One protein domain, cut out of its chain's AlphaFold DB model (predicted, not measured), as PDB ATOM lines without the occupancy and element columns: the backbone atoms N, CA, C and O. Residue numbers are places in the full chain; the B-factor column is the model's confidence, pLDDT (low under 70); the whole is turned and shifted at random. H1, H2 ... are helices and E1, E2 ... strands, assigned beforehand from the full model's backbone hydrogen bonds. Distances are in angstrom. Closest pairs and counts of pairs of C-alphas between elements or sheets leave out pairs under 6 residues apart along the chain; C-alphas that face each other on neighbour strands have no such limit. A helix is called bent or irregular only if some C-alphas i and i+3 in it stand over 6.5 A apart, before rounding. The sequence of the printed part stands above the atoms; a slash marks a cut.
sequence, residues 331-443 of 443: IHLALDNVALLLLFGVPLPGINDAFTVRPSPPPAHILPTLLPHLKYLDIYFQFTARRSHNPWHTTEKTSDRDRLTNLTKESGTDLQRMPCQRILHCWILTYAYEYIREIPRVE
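What this domain is: This is residues 331 to 443 of the 443 residues of an uncharacterized protein of Hortaea werneckii (UniProt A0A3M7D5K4). An elongated domain has helices H1 and H4 side by side in its body, with H2 packed on the last residues of H4 and the small parallel strand pair E1 and E2 at the same end of the long axis as H2. At the opposite end lies H3, away from the other helices, and residues 396 to 403 there stick out. The printed part has 113 residues, with two named strands and four named helices in the order E1, H1, H2, E2, H3, H4; the sheet has the order E1, E2 and is parallel. The class is mostly helix, though under half of the residues are in named elements. The whole is only just compact, close to loose, with a radius of gyration of the C-alphas of 15.6 A and spans of 49 by 28 by 23 A.

Where its parts are: E1 is residues 331 to 333, from C-alpha 331 at (42.660, 6.709, 45.669), 6.6 A long. H1 is residues 337 to 343, 9.8 A. H2 is residues 363 to 370, 11.7 A; it is irregular, with C-alphas 365 and 368 at 7.1 A. E2 is residues 376 to 379, 9.9 A. H3 is residues 401 to 410, 14.4 A, from C-alpha 401 at (5.625, 22.133, 38.176). H4 is residues 421 to 436, 21.0 A, ending at C-alpha 436 at (38.335, 10.066, 55.958); it has a kink of 33 degrees near residue 430 and is only just irregular, with C-alphas 431 and 434 at 6.50 A.

How they stand to each other: E1 and E2 are parallel neighbours at 11 degrees, with N 333 and O 378 at 2.8 A and N 378 and O 331 at 2.9 A, within hydrogen-bond range. E1, H1, H2 and E2 form a strand-helix-strand unit, two parallel neighbour strands with helices between, and its crossover is right-handed. H1 and H2 only just touch, with 3 pairs of C-alphas within 8 A, the closest those of Leu 343 and Pro 363 at 5.1 A, at a steep tilt of 58 degrees. H1 and H4 are close but not clearly touching, the closest C-alphas those of Leu 341 and Ile 428 at 6.1 A, at a shallow tilt of 20 degrees, the same way. H4 touches H2 with residues 432 to 436 alone, the closest C-alphas those of Ala 364 and Tyr 435 at 6.1 A, at a steep tilt of 41 degrees. E2 and H4 are near each other. Residues 376 to 377 of E2 also pair, parallel, with residues 441 to 442. H3 is apart from H1, H2 and H4. In H1 and H3 every O i to N i+4 pair is within hydrogen-bond range, in H4 10 of 12, and in H2 1 of 4, beside 2 of 5 O i to N i+3 pairs.

The domain as a whole: The C-alphas of His 373 and Ser 399, 49.3 A apart, are the two farthest apart. The printed part has no cut. The links H1 to H2, 19 residues, and E2 to H3, 21 residues, are long. Confidence is low, with pLDDT under 70, at residues 349 to 358 and 394 to 419; the mean of the printed part is 78.1.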
ATOM      1  N   ILE A 331      43.937   6.894  46.378       84.75
ATOM      2  CA  ILE A 331      42.660   6.709  45.669       84.75
ATOM      3  C   ILE A 331      42.144   8.068  45.204       84.75
ATOM      4  O   ILE A 331      42.354   9.072  45.870       84.75
ATOM      5  N   HIS A 332      41.460   8.081  44.062       88.00
ATOM      6  CA  HIS A 332      40.925   9.285  43.434       88.00
ATOM      7  C   HIS A 332      39.437   9.092  43.126       88.00
ATOM      8  O   HIS A 332      39.079   8.307  42.239       88.00
ATOM      9  N   LEU A 333      38.567   9.805  43.842       88.50
ATOM     10  CA  LEU A 333      37.114   9.749  43.687       88.50
ATOM     11  C   LEU A 333      36.658  10.725  42.594       88.50
ATOM     12  O   LEU A 333      36.328  11.877  42.859       88.50
ATOM     13  N   ALA A 334      36.619  10.240  41.350       88.50
ATOM     14  CA  ALA A 334      36.076  10.960  40.192       88.50
ATOM     15  C   ALA A 334      34.577  10.661  39.990       88.50
ATOM     16  O   ALA A 334      34.163  10.199  38.926       88.50
ATOM     17  N   LEU A 335      33.788  10.871  41.043       88.56
ATOM     18  CA  LEU A 335      32.335  10.696  41.034       88.56
ATOM     19  C   LEU A 335      31.625  11.970  40.534       88.56
ATOM     20  O   LEU A 335      32.257  12.997  40.274       88.56
ATOM     21  N   ASP A 336      30.307  11.905  40.361       90.00
ATOM     22  CA  ASP A 336      29.477  13.108  40.269       90.00
ATOM     23  C   ASP A 336      28.999  13.574  41.648       90.00
ATOM     24  O   ASP A 336      29.158  12.890  42.662       90.00
ATOM     25  N   ASN A 337      28.436  14.779  41.689       90.44
ATOM     26  CA  ASN A 337      28.028  15.405  42.939       90.44
ATOM     27  C   ASN A 337      26.887  14.639  43.640       90.44
ATOM     28  O   ASN A 337      26.845  14.643  44.866       90.44
ATOM     29  N   VAL A 338      26.003  13.949  42.908       88.38
ATOM     30  CA  VAL A 338      24.951  13.094  43.491       88.38
ATOM     31  C   VAL A 338      25.571  11.841  44.103       88.38
ATOM     32  O   VAL A 338      25.297  11.511  45.255       88.38
ATOM     33  N   ALA A 339      26.467  11.178  43.373       89.00
ATOM     34  CA  ALA A 339      27.183  10.009  43.863       89.00
ATOM     35  C   ALA A 339      28.057  10.326  45.095       89.00
ATOM     36  O   ALA A 339      28.123   9.503  46.004       89.00
ATOM     37  N   LEU A 340      28.664  11.519  45.185       92.31
ATOM     38  CA  LEU A 340      29.378  11.981  46.388       92.31
ATOM     39  C   LEU A 340      28.433  12.214  47.582       92.31
ATOM     40  O   LEU A 340      28.738  11.775  48.692       92.31
ATOM     41  N   LEU A 341      27.281  12.862  47.365       91.31
ATOM     42  CA  LEU A 341      26.261  13.064  48.405       91.31
ATOM     43  C   LEU A 341      25.753  11.722  48.963       91.31
ATOM     44  O   LEU A 341      25.643  11.565  50.179       91.31
ATOM     45  N   LEU A 342      25.496  10.743  48.089       89.44
ATOM     46  CA  LEU A 342      25.065   9.395  48.470       89.44
ATOM     47  C   LEU A 342      26.177   8.602  49.174       89.44
ATOM     48  O   LEU A 342      25.909   7.965  50.191       89.44
ATOM     49  N   LEU A 343      27.417   8.673  48.678       92.44
ATOM     50  CA  LEU A 343      28.584   7.978  49.233       92.44
ATOM     51  C   LEU A 343      28.809   8.317  50.712       92.44
ATOM     52  O   LEU A 343      28.961   7.414  51.536       92.44
ATOM     53  N   PHE A 344      28.803   9.610  51.039       93.44
ATOM     54  CA  PHE A 344      29.024  10.114  52.397       93.44
ATOM     55  C   PHE A 344      27.720  10.322  53.191       93.44
ATOM     56  O   PHE A 344      27.754  10.769  54.335       93.44
ATOM     57  N   GLY A 345      26.563   9.977  52.614       91.69
ATOM     58  CA  GLY A 345      25.263   9.985  53.292       91.69
ATOM     59  C   GLY A 345      24.658  11.366  53.559       91.69
ATOM     60  O   GLY A 345      23.696  11.451  54.322       91.69
ATOM     61  N   VAL A 346      25.173  12.429  52.935       91.06
ATOM     62  CA  VAL A 346      24.823  13.841  53.184       91.06
ATOM     63  C   VAL A 346      23.297  14.046  53.182       91.06
ATOM     64  O   VAL A 346      22.676  13.867  52.132       91.06
ATOM     65  N   PRO A 347      22.651  14.387  54.311       85.62
ATOM     66  CA  PRO A 347      21.212  14.635  54.367       85.62
ATOM     67  C   PRO A 347      20.881  15.999  53.747       85.62
ATOM     68  O   PRO A 347      21.319  17.032  54.242       85.62
ATOM     69  N   LEU A 348      20.075  16.010  52.680       79.31
ATOM     70  CA  LEU A 348      19.622  17.230  52.007       79.31
ATOM     71  C   LEU A 348      18.085  17.326  52.049       79.31
ATOM     72  O   LEU A 348      17.417  16.540  51.367       79.31
ATOM     73  N   PRO A 349      17.502  18.271  52.814       65.69
ATOM     74  CA  PRO A 349      16.057  18.503  52.835       65.69
ATOM     75  C   PRO A 349      15.479  18.661  51.421       65.69
ATOM     76  O   PRO A 349      16.080  19.322  50.575       65.69
ATOM     77  N   GLY A 350      14.345  18.011  51.145       64.62
ATOM     78  CA  GLY A 350      13.654  18.051  49.847       64.62
ATOM     79  C   GLY A 350      14.330  17.304  48.684       64.62
ATOM     80  O   GLY A 350      13.656  16.964  47.718       64.62
ATOM     81  N   ILE A 351      15.632  17.001  48.764       64.44
ATOM     82  CA  ILE A 351      16.317  16.097  47.820       64.44
ATOM     83  C   ILE A 351      16.203  14.634  48.264       64.44
ATOM     84  O   ILE A 351      16.145  13.743  47.421       64.44
ATOM     85  N   ASN A 352      16.200  14.373  49.575       55.91
ATOM     86  CA  ASN A 352      16.281  13.017  50.125       55.91
ATOM     87  C   ASN A 352      15.236  12.052  49.548       55.91
ATOM     88  O   ASN A 352      15.578  10.910  49.258       55.91
ATOM     89  N   ASP A 353      14.009  12.523  49.334       61.44
ATOM     90  CA  ASP A 353      12.878  11.708  48.876       61.44
ATOM     91  C   ASP A 353      12.955  11.366  47.375       61.44
ATOM     92  O   ASP A 353      12.340  10.403  46.917       61.44
ATOM     93  N   ALA A 354      13.771  12.100  46.607       59.94
ATOM     94  CA  ALA A 354      14.104  11.766  45.222       59.94
ATOM     95  C   ALA A 354      15.133  10.619  45.127       59.94
ATOM     96  O   ALA A 354      15.214   9.937  44.105       59.94
ATOM     97  N   PHE A 355      15.902  10.371  46.193       66.25
ATOM     98  CA  PHE A 355      16.821   9.237  46.305       66.25
ATOM     99  C   PHE A 355      16.170   8.113  47.115       66.25
ATOM    100  O   PHE A 355      16.505   7.871  48.274       66.25
ATOM    101  N   THR A 356      15.244   7.414  46.457       58.69
ATOM    102  CA  THR A 356      14.298   6.432  47.025       58.69
ATOM    103  C   THR A 356      14.905   5.278  47.835       58.69
ATOM    104  O   THR A 356      14.170   4.592  48.542       58.69
ATOM    105  N   VAL A 357      16.224   5.063  47.784       63.78
ATOM    106  CA  VAL A 357      16.947   4.160  48.691       63.78
ATOM    107  C   VAL A 357      18.226   4.835  49.188       63.78
ATOM    108  O   VAL A 357      19.190   4.997  48.440       63.78
ATOM    109  N   ARG A 358      18.271   5.161  50.485       66.69
ATOM    110  CA  ARG A 358      19.506   5.520  51.198       66.69
ATOM    111  C   ARG A 358      20.110   4.271  51.849       66.69
ATOM    112  O   ARG A 358      19.470   3.707  52.736       66.69
ATOM    113  N   PRO A 359      21.336   3.850  51.487       70.50
ATOM    114  CA  PRO A 359      22.059   2.846  52.257       70.50
ATOM    115  C   PRO A 359      22.346   3.386  53.661       70.50
ATOM    116  O   PRO A 359      22.915   4.470  53.807       70.50
ATOM    117  N   SER A 360      21.958   2.630  54.686       81.88
ATOM    118  CA  SER A 360      22.322   2.887  56.078       81.88
ATOM    119  C   SER A 360      23.044   1.649  56.623       81.88
ATOM    120  O   SER A 360      22.443   0.572  56.610       81.88
ATOM    121  N   PRO A 361      24.309   1.755  57.075       86.06
ATOM    122  CA  PRO A 361      25.156   2.955  57.066       86.06
ATOM    123  C   PRO A 361      25.549   3.433  55.644       86.06
ATOM    124  O   PRO A 361      25.576   2.623  54.712       86.06
ATOM    125  N   PRO A 362      25.893   4.728  55.460       88.88
ATOM    126  CA  PRO A 362      26.316   5.276  54.167       88.88
ATOM    127  C   PRO A 362      27.518   4.529  53.571       88.88
ATOM    128  O   PRO A 362      28.391   4.107  54.335       88.88
ATOM    129  N   PRO A 363      27.636   4.364  52.238       90.88
ATOM    130  CA  PRO A 363      28.642   3.481  51.641       90.88
ATOM    131  C   PRO A 363      30.103   3.803  51.997       90.88
ATOM    132  O   PRO A 363      30.933   2.901  51.966       90.88
ATOM    133  N   ALA A 364      30.429   5.037  52.392       90.56
ATOM    134  CA  ALA A 364      31.760   5.414  52.873       90.56
ATOM    135  C   ALA A 364      32.217   4.686  54.159       90.56
ATOM    136  O   ALA A 364      33.418   4.642  54.419       90.56
ATOM    137  N   HIS A 365      31.317   4.059  54.930       90.94
ATOM    138  CA  HIS A 365      31.663   3.333  56.167       90.94
ATOM    139  C   HIS A 365      32.680   2.192  55.975       90.94
ATOM    140  O   HIS A 365      33.344   1.789  56.927       90.94
ATOM    141  N   ILE A 366      32.825   1.672  54.751       85.56
ATOM    142  CA  ILE A 366      33.802   0.621  54.428       85.56
ATOM    143  C   ILE A 366      35.201   1.162  54.107       85.56
ATOM    144  O   ILE A 366      36.121   0.355  53.970       85.56
ATOM    145  N   LEU A 367      35.392   2.484  53.980       85.06
ATOM    146  CA  LEU A 367      36.685   3.068  53.599       85.06
ATOM    147  C   LEU A 367      37.805   2.732  54.609       85.06
ATOM    148  O   LEU A 367      38.800   2.164  54.156       85.06
ATOM    149  N   PRO A 368      37.666   2.945  55.937       84.44
ATOM    150  CA  PRO A 368      38.722   2.573  56.889       84.44
ATOM    151  C   PRO A 368      38.986   1.057  56.901       84.44
ATOM    152  O   PRO A 368      40.127   0.601  56.861       84.44
ATOM    153  N   THR A 369      37.912   0.261  56.874       82.25
ATOM    154  CA  THR A 369      37.940  -1.206  57.003       82.25
ATOM    155  C   THR A 369      38.563  -1.922  55.800       82.25
ATOM    156  O   THR A 369      39.259  -2.924  55.969       82.25
ATOM    157  N   LEU A 370      38.301  -1.452  54.575       77.69
ATOM    158  CA  LEU A 370      38.828  -2.064  53.348       77.69
ATOM    159  C   LEU A 370      40.188  -1.494  52.929       77.69
ATOM    160  O   LEU A 370      40.906  -2.157  52.179       77.69
ATOM    161  N   LEU A 371      40.537  -0.285  53.380       82.88
ATOM    162  CA  LEU A 371      41.683   0.480  52.879       82.88
ATOM    163  C   LEU A 371      42.612   0.989  54.011       82.88
ATOM    164  O   LEU A 371      43.047   2.140  53.955       82.88
ATOM    165  N   PRO A 372      43.014   0.158  55.001       82.62
ATOM    166  CA  PRO A 372      43.781   0.579  56.189       82.62
ATOM    167  C   PRO A 372      45.233   1.026  55.906       82.62
ATOM    168  O   PRO A 372      46.043   1.180  56.820       82.62
ATOM    169  N   HIS A 373      45.609   1.176  54.634       83.12
ATOM    170  CA  HIS A 373      46.923   1.641  54.173       83.12
ATOM    171  C   HIS A 373      46.816   2.848  53.222       83.12
ATOM    172  O   HIS A 373      47.812   3.254  52.615       83.12
ATOM    173  N   LEU A 374      45.617   3.422  53.087       85.31
ATOM    174  CA  LEU A 374      45.352   4.598  52.272       85.31
ATOM    175  C   LEU A 374      46.022   5.829  52.898       85.31
ATOM    176  O   LEU A 374      45.729   6.206  54.028       85.31
ATOM    177  N   LYS A 375      46.953   6.444  52.163       88.38
ATOM    178  CA  LYS A 375      47.711   7.626  52.603       88.38
ATOM    179  C   LYS A 375      47.219   8.931  51.976       88.38
ATOM    180  O   LYS A 375      47.470   9.986  52.546       88.38
ATOM    181  N   TYR A 376      46.553   8.835  50.825       87.31
ATOM    182  CA  TYR A 376      46.079   9.949  50.007       87.31
ATOM    183  C   TYR A 376      44.674   9.646  49.471       87.31
ATOM    184  O   TYR A 376      44.466   8.586  48.871       87.31
ATOM    185  N   LEU A 377      43.733  10.574  49.634       89.19
ATOM    186  CA  LEU A 377      42.411  10.510  49.012       89.19
ATOM    187  C   LEU A 377      42.121  11.799  48.241       89.19
ATOM    188  O   LEU A 377      41.880  12.835  48.849       89.19
ATOM    189  N   ASP A 378      42.087  11.711  46.916       91.00
ATOM    190  CA  ASP A 378      41.732  12.835  46.052       91.00
ATOM    191  C   ASP A 378      40.205  12.862  45.864       91.00
ATOM    192  O   ASP A 378      39.622  11.831  45.496       91.00
ATOM    193  N   ILE A 379      39.545  14.008  46.046       92.00
ATOM    194  CA  ILE A 379      38.088  14.142  45.850       92.00
ATOM    195  C   ILE A 379      37.792  15.145  44.730       92.00
ATOM    196  O   ILE A 379      37.784  16.361  44.926       92.00
ATOM    197  N   TYR A 380      37.497  14.637  43.530       92.44
ATOM    198  CA  TYR A 380      37.199  15.489  42.381       92.44
ATOM    199  C   TYR A 380      35.721  15.902  42.356       92.44
ATOM    200  O   TYR A 380      34.834  15.102  42.058       92.44
ATOM    201  N   PHE A 381      35.464  17.185  42.599       90.44
ATOM    202  CA  PHE A 381      34.128  17.771  42.534       90.44
ATOM    203  C   PHE A 381      33.779  18.314  41.143       90.44
ATOM    204  O   PHE A 381      34.611  18.912  40.455       90.44
ATOM    205  N   GLN A 382      32.512  18.188  40.736       88.38
ATOM    206  CA  GLN A 382      32.064  18.643  39.416       88.38
ATOM    207  C   GLN A 382      31.489  20.068  39.445       88.38
ATOM    208  O   GLN A 382      30.665  20.410  40.291       88.38
ATOM    209  N   PHE A 383      31.883  20.893  38.467       83.31
ATOM    210  CA  PHE A 383      31.439  22.288  38.326       83.31
ATOM    211  C   PHE A 383      29.918  22.389  38.109       83.31
ATOM    212  O   PHE A 383      29.419  21.974  37.056       83.31
ATOM    213  N   THR A 384      29.192  22.946  39.088       80.94
ATOM    214  CA  THR A 384      27.716  22.899  39.171       80.94
ATOM    215  C   THR A 384      26.987  23.871  38.245       80.94
ATOM    216  O   THR A 384      25.796  23.689  38.002       80.94
ATOM    217  N   ALA A 385      27.664  24.870  37.665       77.12
ATOM    218  CA  ALA A 385      27.035  25.750  36.671       77.12
ATOM    219  C   ALA A 385      26.645  24.994  35.382       77.12
ATOM    220  O   ALA A 385      25.778  25.432  34.625       77.12
ATOM    221  N   ARG A 386      27.234  23.811  35.142       78.88
ATOM    222  CA  ARG A 386      26.684  22.840  34.192       78.88
ATOM    223  C   ARG A 386      25.492  22.146  34.844       78.88
ATOM    224  O   ARG A 386      25.671  21.349  35.757       78.88
ATOM    225  N   ARG A 387      24.293  22.406  34.314       75.69
ATOM    226  CA  ARG A 387      23.008  21.839  34.771       75.69
ATOM    227  C   ARG A 387      23.066  20.335  35.084       75.69
ATOM    228  O   ARG A 387      22.578  19.923  36.122       75.69
ATOM    229  N   SER A 388      23.737  19.538  34.252       77.19
ATOM    230  CA  SER A 388      23.894  18.085  34.431       77.19
ATOM    231  C   SER A 388      24.758  17.642  35.623       77.19
ATOM    232  O   SER A 388      24.797  16.454  35.912       77.19
ATOM    233  N   HIS A 389      25.487  18.549  36.281       82.00
ATOM    234  CA  HIS A 389      26.286  18.268  37.485       82.00
ATOM    235  C   HIS A 389      25.665  18.873  38.755       82.00
ATOM    236  O   HIS A 389      26.256  18.812  39.835       82.00
ATOM    237  N   ASN A 390      24.519  19.539  38.627       81.25
ATOM    238  CA  ASN A 390      23.832  20.189  39.727       81.25
ATOM    239  C   ASN A 390      22.849  19.180  40.358       81.25
ATOM    240  O   ASN A 390      21.903  18.788  39.676       81.25
ATOM    241  N   PRO A 391      23.029  18.759  41.626       79.88
ATOM    242  CA  PRO A 391      22.177  17.739  42.239       79.88
ATOM    243  C   PRO A 391      20.735  18.216  42.499       79.88
ATOM    244  O   PRO A 391      19.866  17.384  42.735       79.88
ATOM    245  N   TRP A 392      20.458  19.524  42.410       77.69
ATOM    246  CA  TRP A 392      19.104  20.098  42.439       77.69
ATOM    247  C   TRP A 392      18.439  20.181  41.054       77.69
ATOM    248  O   TRP A 392      17.275  20.566  40.957       77.69
ATOM    249  N   HIS A 393      19.147  19.872  39.963       74.06
ATOM    250  CA  HIS A 393      18.586  19.967  38.615       74.06
ATOM    251  C   HIS A 393      17.835  18.685  38.239       74.06
ATOM    252  O   HIS A 393      18.424  17.732  37.722       74.06
ATOM    253  N   THR A 394      16.512  18.694  38.400       62.72
ATOM    254  CA  THR A 394      15.633  17.656  37.851       62.72
ATOM    255  C   THR A 394      15.837  17.537  36.335       62.72
ATOM    256  O   THR A 394      15.632  18.474  35.564       62.72
ATOM    257  N   THR A 395      16.329  16.381  35.886       53.94
ATOM    258  CA  THR A 395      16.560  16.081  34.461       53.94
ATOM    259  C   THR A 395      15.291  15.637  33.740       53.94
ATOM    260  O   THR A 395      15.249  15.645  32.507       53.94
ATOM    261  N   GLU A 396      14.259  15.262  34.489       54.19
ATOM    262  CA  GLU A 396      12.977  14.839  33.950       54.19
ATOM    263  C   GLU A 396      12.190  16.000  33.335       54.19
ATOM    264  O   GLU A 396      12.064  17.081  33.905       54.19
ATOM    265  N   LYS A 397      11.556  15.719  32.193       45.34
ATOM    266  CA  LYS A 397      10.444  16.515  31.656       45.34
ATOM    267  C   LYS A 397       9.099  16.073  32.254       45.34
ATOM    268  O   LYS A 397       8.084  16.125  31.561       45.34
ATOM    269  N   THR A 398       9.080  15.582  33.491       48.03
ATOM    270  CA  THR A 398       7.821  15.368  34.208       48.03
ATOM    271  C   THR A 398       7.105  16.717  34.300       48.03
ATOM    272  O   THR A 398       7.731  17.750  34.531       48.03
ATOM    273  N   SER A 399       5.791  16.741  34.069       50.06
ATOM    274  CA  SER A 399       4.974  17.971  34.041       50.06
ATOM    275  C   SER A 399       4.781  18.607  35.426       50.06
ATOM    276  O   SER A 399       3.876  19.411  35.640       50.06
ATOM    277  N   ASP A 400       5.633  18.232  36.374       50.47
ATOM    278  CA  ASP A 400       5.467  18.333  37.814       50.47
ATOM    279  C   ASP A 400       5.992  19.679  38.335       50.47
ATOM    280  O   ASP A 400       6.849  19.793  39.217       50.47
ATOM    281  N   ARG A 401       5.461  20.745  37.725       56.91
ATOM    282  CA  ARG A 401       5.625  22.133  38.176       56.91
ATOM    283  C   ARG A 401       5.135  22.295  39.620       56.91
ATOM    284  O   ARG A 401       5.646  23.143  40.356       56.91
ATOM    285  N   ASP A 402       4.192  21.447  40.016       58.56
ATOM    286  CA  ASP A 402       3.609  21.400  41.346       58.56
ATOM    287  C   ASP A 402       4.587  20.811  42.371       58.56
ATOM    288  O   ASP A 402       4.781  21.454  43.398       58.56
ATOM    289  N   ARG A 403       5.332  19.723  42.094       58.09
ATOM    290  CA  ARG A 403       6.420  19.264  42.991       58.09
ATOM    291  C   ARG A 403       7.439  20.350  43.313       58.09
ATOM    292  O   ARG A 403       7.775  20.524  44.482       58.09
ATOM    293  N   LEU A 404       7.922  21.100  42.318       56.75
ATOM    294  CA  LEU A 404       8.884  22.186  42.569       56.75
ATOM    295  C   LEU A 404       8.257  23.300  43.427       56.75
ATOM    296  O   LEU A 404       8.911  23.856  44.312       56.75
ATOM    297  N   THR A 405       6.980  23.604  43.188       62.97
ATOM    298  CA  THR A 405       6.224  24.616  43.940       62.97
ATOM    299  C   THR A 405       5.956  24.168  45.382       62.97
ATOM    300  O   THR A 405       6.094  24.972  46.303       62.97
ATOM    301  N   ASN A 406       5.639  22.890  45.591       58.50
ATOM    302  CA  ASN A 406       5.381  22.293  46.898       58.50
ATOM    303  C   ASN A 406       6.673  22.182  47.711       58.50
ATOM    304  O   ASN A 406       6.714  22.703  48.817       58.50
ATOM    305  N   LEU A 407       7.766  21.671  47.129       58.88
ATOM    306  CA  LEU A 407       9.087  21.665  47.773       58.88
ATOM    307  C   LEU A 407       9.517  23.070  48.220       58.88
ATOM    308  O   LEU A 407      10.002  23.233  49.338       58.88
ATOM    309  N   THR A 408       9.296  24.092  47.386       60.88
ATOM    310  CA  THR A 408       9.621  25.489  47.730       60.88
ATOM    311  C   THR A 408       8.730  26.031  48.862       60.88
ATOM    312  O   THR A 408       9.213  26.770  49.717       60.88
ATOM    313  N   LYS A 409       7.442  25.653  48.906       65.44
ATOM    314  CA  LYS A 409       6.498  26.051  49.970       65.44
ATOM    315  C   LYS A 409       6.744  25.335  51.299       65.44
ATOM    316  O   LYS A 409       6.734  25.983  52.338       65.44
ATOM    317  N   GLU A 410       6.930  24.019  51.274       60.66
ATOM    318  CA  GLU A 410       6.981  23.163  52.468       60.66
ATOM    319  C   GLU A 410       8.342  23.224  53.167       60.66
ATOM    320  O   GLU A 410       8.404  23.245  54.393       60.66
ATOM    321  N   SER A 411       9.441  23.311  52.408       57.88
ATOM    322  CA  SER A 411      10.790  23.432  52.983       57.88
ATOM    323  C   SER A 411      11.218  24.875  53.276       57.88
ATOM    324  O   SER A 411      12.300  25.088  53.823       57.88
ATOM    325  N   GLY A 412      10.446  25.873  52.823       60.94
ATOM    326  CA  GLY A 412      10.835  27.291  52.821       60.94
ATOM    327  C   GLY A 412      12.105  27.611  52.013       60.94
ATOM    328  O   GLY A 412      12.599  28.737  52.065       60.94
ATOM    329  N   THR A 413      12.662  26.636  51.288       59.12
ATOM    330  CA  THR A 413      13.945  26.764  50.594       59.12
ATOM    331  C   THR A 413      13.709  27.233  49.164       59.12
ATOM    332  O   THR A 413      13.153  26.503  48.345       59.12
ATOM    333  N   ASP A 414      14.160  28.447  48.842       62.56
ATOM    334  CA  ASP A 414      14.161  28.965  47.472       62.56
ATOM    335  C   ASP A 414      15.129  28.146  46.601       62.56
ATOM    336  O   ASP A 414      16.338  28.384  46.575       62.56
ATOM    337  N   LEU A 415      14.578  27.181  45.860       57.19
ATOM    338  CA  LEU A 415      15.317  26.312  44.944       57.19
ATOM    339  C   LEU A 415      15.900  27.050  43.722       57.19
ATOM    340  O   LEU A 415      16.626  26.429  42.952       57.19
ATOM    341  N   GLN A 416      15.647  28.350  43.529       56.44
ATOM    342  CA  GLN A 416      16.401  29.174  42.572       56.44
ATOM    343  C   GLN A 416      17.657  29.784  43.215       56.44
ATOM    344  O   GLN A 416      18.684  29.916  42.549       56.44
ATOM    345  N   ARG A 417      17.632  30.063  44.525       61.81
ATOM    346  CA  ARG A 417      18.804  30.448  45.338       61.81
ATOM    347  C   ARG A 417      19.589  29.223  45.815       61.81
ATOM    348  O   ARG A 417      19.907  29.081  46.995       61.81
ATOM    349  N   MET A 418      19.919  28.341  44.874       65.62
ATOM    350  CA  MET A 418      20.685  27.127  45.150       65.62
ATOM    351  C   MET A 418      22.014  27.450  45.856       65.62
ATOM    352  O   MET A 418      22.662  28.448  45.514       65.62
ATOM    353  N   PRO A 419      22.469  26.603  46.799       69.62
ATOM    354  CA  PRO A 419      23.773  26.770  47.428       69.62
ATOM    355  C   PRO A 419      24.864  26.804  46.353       69.62
ATOM    356  O   PRO A 419      24.945  25.929  45.486       69.62
ATOM    357  N   CYS A 420      25.717  27.830  46.398       79.25
ATOM    358  CA  CYS A 420      26.819  27.944  45.450       79.25
ATOM    359  C   CYS A 420      27.758  26.733  45.578       79.25
ATOM    360  O   CYS A 420      27.815  26.087  46.626       79.25
ATOM    361  N   GLN A 421      28.527  26.431  44.527       86.00
ATOM    362  CA  GLN A 421      29.366  25.226  44.462       86.00
ATOM    363  C   GLN A 421      30.210  24.994  45.733       86.00
ATOM    364  O   GLN A 421      30.298  23.871  46.224       86.00
ATOM    365  N   ARG A 422      30.766  26.069  46.306       86.38
ATOM    366  CA  ARG A 422      31.539  26.042  47.554       86.38
ATOM    367  C   ARG A 422      30.754  25.456  48.735       86.38
ATOM    368  O   ARG A 422      31.323  24.677  49.487       86.38
ATOM    369  N   ILE A 423      29.472  25.789  48.887       87.69
ATOM    370  CA  ILE A 423      28.619  25.288  49.978       87.69
ATOM    371  C   ILE A 423      28.341  23.789  49.798       87.69
ATOM    372  O   ILE A 423      28.488  23.033  50.754       87.69
ATOM    373  N   LEU A 424      28.039  23.340  48.572       88.88
ATOM    374  CA  LEU A 424      27.889  21.911  48.260       88.88
ATOM    375  C   LEU A 424      29.167  21.118  48.586       88.88
ATOM    376  O   LEU A 424      29.084  20.049  49.189       88.88
ATOM    377  N   HIS A 425      30.345  21.643  48.230       91.88
ATOM    378  CA  HIS A 425      31.623  21.014  48.577       91.88
ATOM    379  C   HIS A 425      31.819  20.955  50.098       91.88
ATOM    380  O   HIS A 425      32.185  19.906  50.620       91.88
ATOM    381  N   CYS A 426      31.548  22.055  50.813       91.12
ATOM    382  CA  CYS A 426      31.629  22.091  52.272       91.12
ATOM    383  C   CYS A 426      30.727  21.029  52.910       91.12
ATOM    384  O   CYS A 426      31.209  20.284  53.752       91.12
ATOM    385  N   TRP A 427      29.470  20.891  52.476       91.31
ATOM    386  CA  TRP A 427      28.576  19.843  52.981       91.31
ATOM    387  C   TRP A 427      29.125  18.438  52.727       91.31
ATOM    388  O   TRP A 427      29.213  17.650  53.666       91.31
ATOM    389  N   ILE A 428      29.555  18.128  51.500       93.38
ATOM    390  CA  ILE A 428      30.146  16.819  51.186       93.38
ATOM    391  C   ILE A 428      31.360  16.538  52.084       93.38
ATOM    392  O   ILE A 428      31.432  15.461  52.667       93.38
ATOM    393  N   LEU A 429      32.270  17.502  52.259       93.69
ATOM    394  CA  LEU A 429      33.460  17.337  53.100       93.69
ATOM    395  C   LEU A 429      33.128  17.214  54.597       93.69
ATOM    396  O   LEU A 429      33.754  16.409  55.283       93.69
ATOM    397  N   THR A 430      32.124  17.939  55.103       94.25
ATOM    398  CA  THR A 430      31.668  17.840  56.501       94.25
ATOM    399  C   THR A 430      31.184  16.433  56.848       94.25
ATOM    400  O   THR A 430      31.559  15.916  57.895       94.25
ATOM    401  N   TYR A 431      30.402  15.784  55.978       94.38
ATOM    402  CA  TYR A 431      29.969  14.398  56.217       94.38
ATOM    403  C   TYR A 431      31.028  13.363  55.818       94.38
ATOM    404  O   TYR A 431      31.071  12.286  56.406       94.38
ATOM    405  N   ALA A 432      31.911  13.678  54.865       94.25
ATOM    406  CA  ALA A 432      33.029  12.805  54.521       94.25
ATOM    407  C   ALA A 432      34.044  12.672  55.665       94.25
ATOM    408  O   ALA A 432      34.616  11.596  55.823       94.25
ATOM    409  N   TYR A 433      34.234  13.726  56.474       94.81
ATOM    410  CA  TYR A 433      35.225  13.803  57.554       94.81
ATOM    411  C   TYR A 433      35.279  12.549  58.441       94.81
ATOM    412  O   TYR A 433      36.349  11.963  58.595       94.81
ATOM    413  N   GLU A 434      34.139  12.072  58.949       93.50
ATOM    414  CA  GLU A 434      34.084  10.890  59.827       93.50
ATOM    415  C   GLU A 434      34.615   9.604  59.169       93.50
ATOM    416  O   GLU A 434      35.125   8.727  59.862       93.50
ATOM    417  N   TYR A 435      34.558   9.508  57.837       93.00
ATOM    418  CA  TYR A 435      35.040   8.360  57.061       93.00
ATOM    419  C   TYR A 435      36.479   8.519  56.545       93.00
ATOM    420  O   TYR A 435      37.056   7.543  56.066       93.00
ATOM    421  N   ILE A 436      37.043   9.735  56.590       93.19
ATOM    422  CA  ILE A 436      38.335  10.066  55.958       93.19
ATOM    423  C   ILE A 436      39.368  10.675  56.915       93.19
ATOM    424  O   ILE A 436      40.528  10.784  56.537       93.19
ATOM    425  N   ARG A 437      38.999  11.031  58.154       93.88
ATOM    426  CA  ARG A 437      39.900  11.634  59.165       93.88
ATOM    427  C   ARG A 437      41.128  10.783  59.521       93.88
ATOM    428  O   ARG A 437      42.107  11.310  60.034       93.88
ATOM    429  N   GLU A 438      41.069   9.477  59.268       90.31
ATOM    430  CA  GLU A 438      42.172   8.531  59.490       90.31
ATOM    431  C   GLU A 438      43.145   8.467  58.298       90.31
ATOM    432  O   GLU A 438      44.221   7.881  58.412       90.31
ATOM    433  N   ILE A 439      42.800   9.087  57.164       88.56
ATOM    434  CA  ILE A 439      43.641   9.173  55.968       88.56
ATOM    435  C   ILE A 439      44.587  10.379  56.132       88.56
ATOM    436  O   ILE A 439      44.113  11.514  56.177       88.56
ATOM    437  N   PRO A 440      45.922  10.184  56.178       85.69
ATOM    438  CA  PRO A 440      46.892  11.252  56.447       85.69
ATOM    439  C   PRO A 440      46.844  12.475  55.523       85.69
ATOM    440  O   PRO A 440      47.347  13.533  55.905       85.69
ATOM    441  N   ARG A 441      46.319  12.336  54.297       82.56
ATOM    442  CA  ARG A 441      46.142  13.425  53.326       82.56
ATOM    443  C   ARG A 441      44.855  13.240  52.527       82.56
ATOM    444  O   ARG A 441      44.595  12.162  51.996       82.56
ATOM    445  N   VAL A 442      44.103  14.326  52.396       81.69
ATOM    446  CA  VAL A 442      42.936  14.454  51.517       81.69
ATOM    447  C   VAL A 442      43.189  15.675  50.632       81.69
ATOM    448  O   VAL A 442      43.598  16.712  51.156       81.69
ATOM    449  N   GLU A 443      43.013  15.527  49.317       79.19
ATOM    450  CA  GLU A 443      43.375  16.516  48.280       79.19
ATOM    451  C   GLU A 443      42.176  16.878  47.377       79.19
ATOM    452  O   GLU A 443      41.423  15.960  46.973       79.19
TER     453      GLU A 443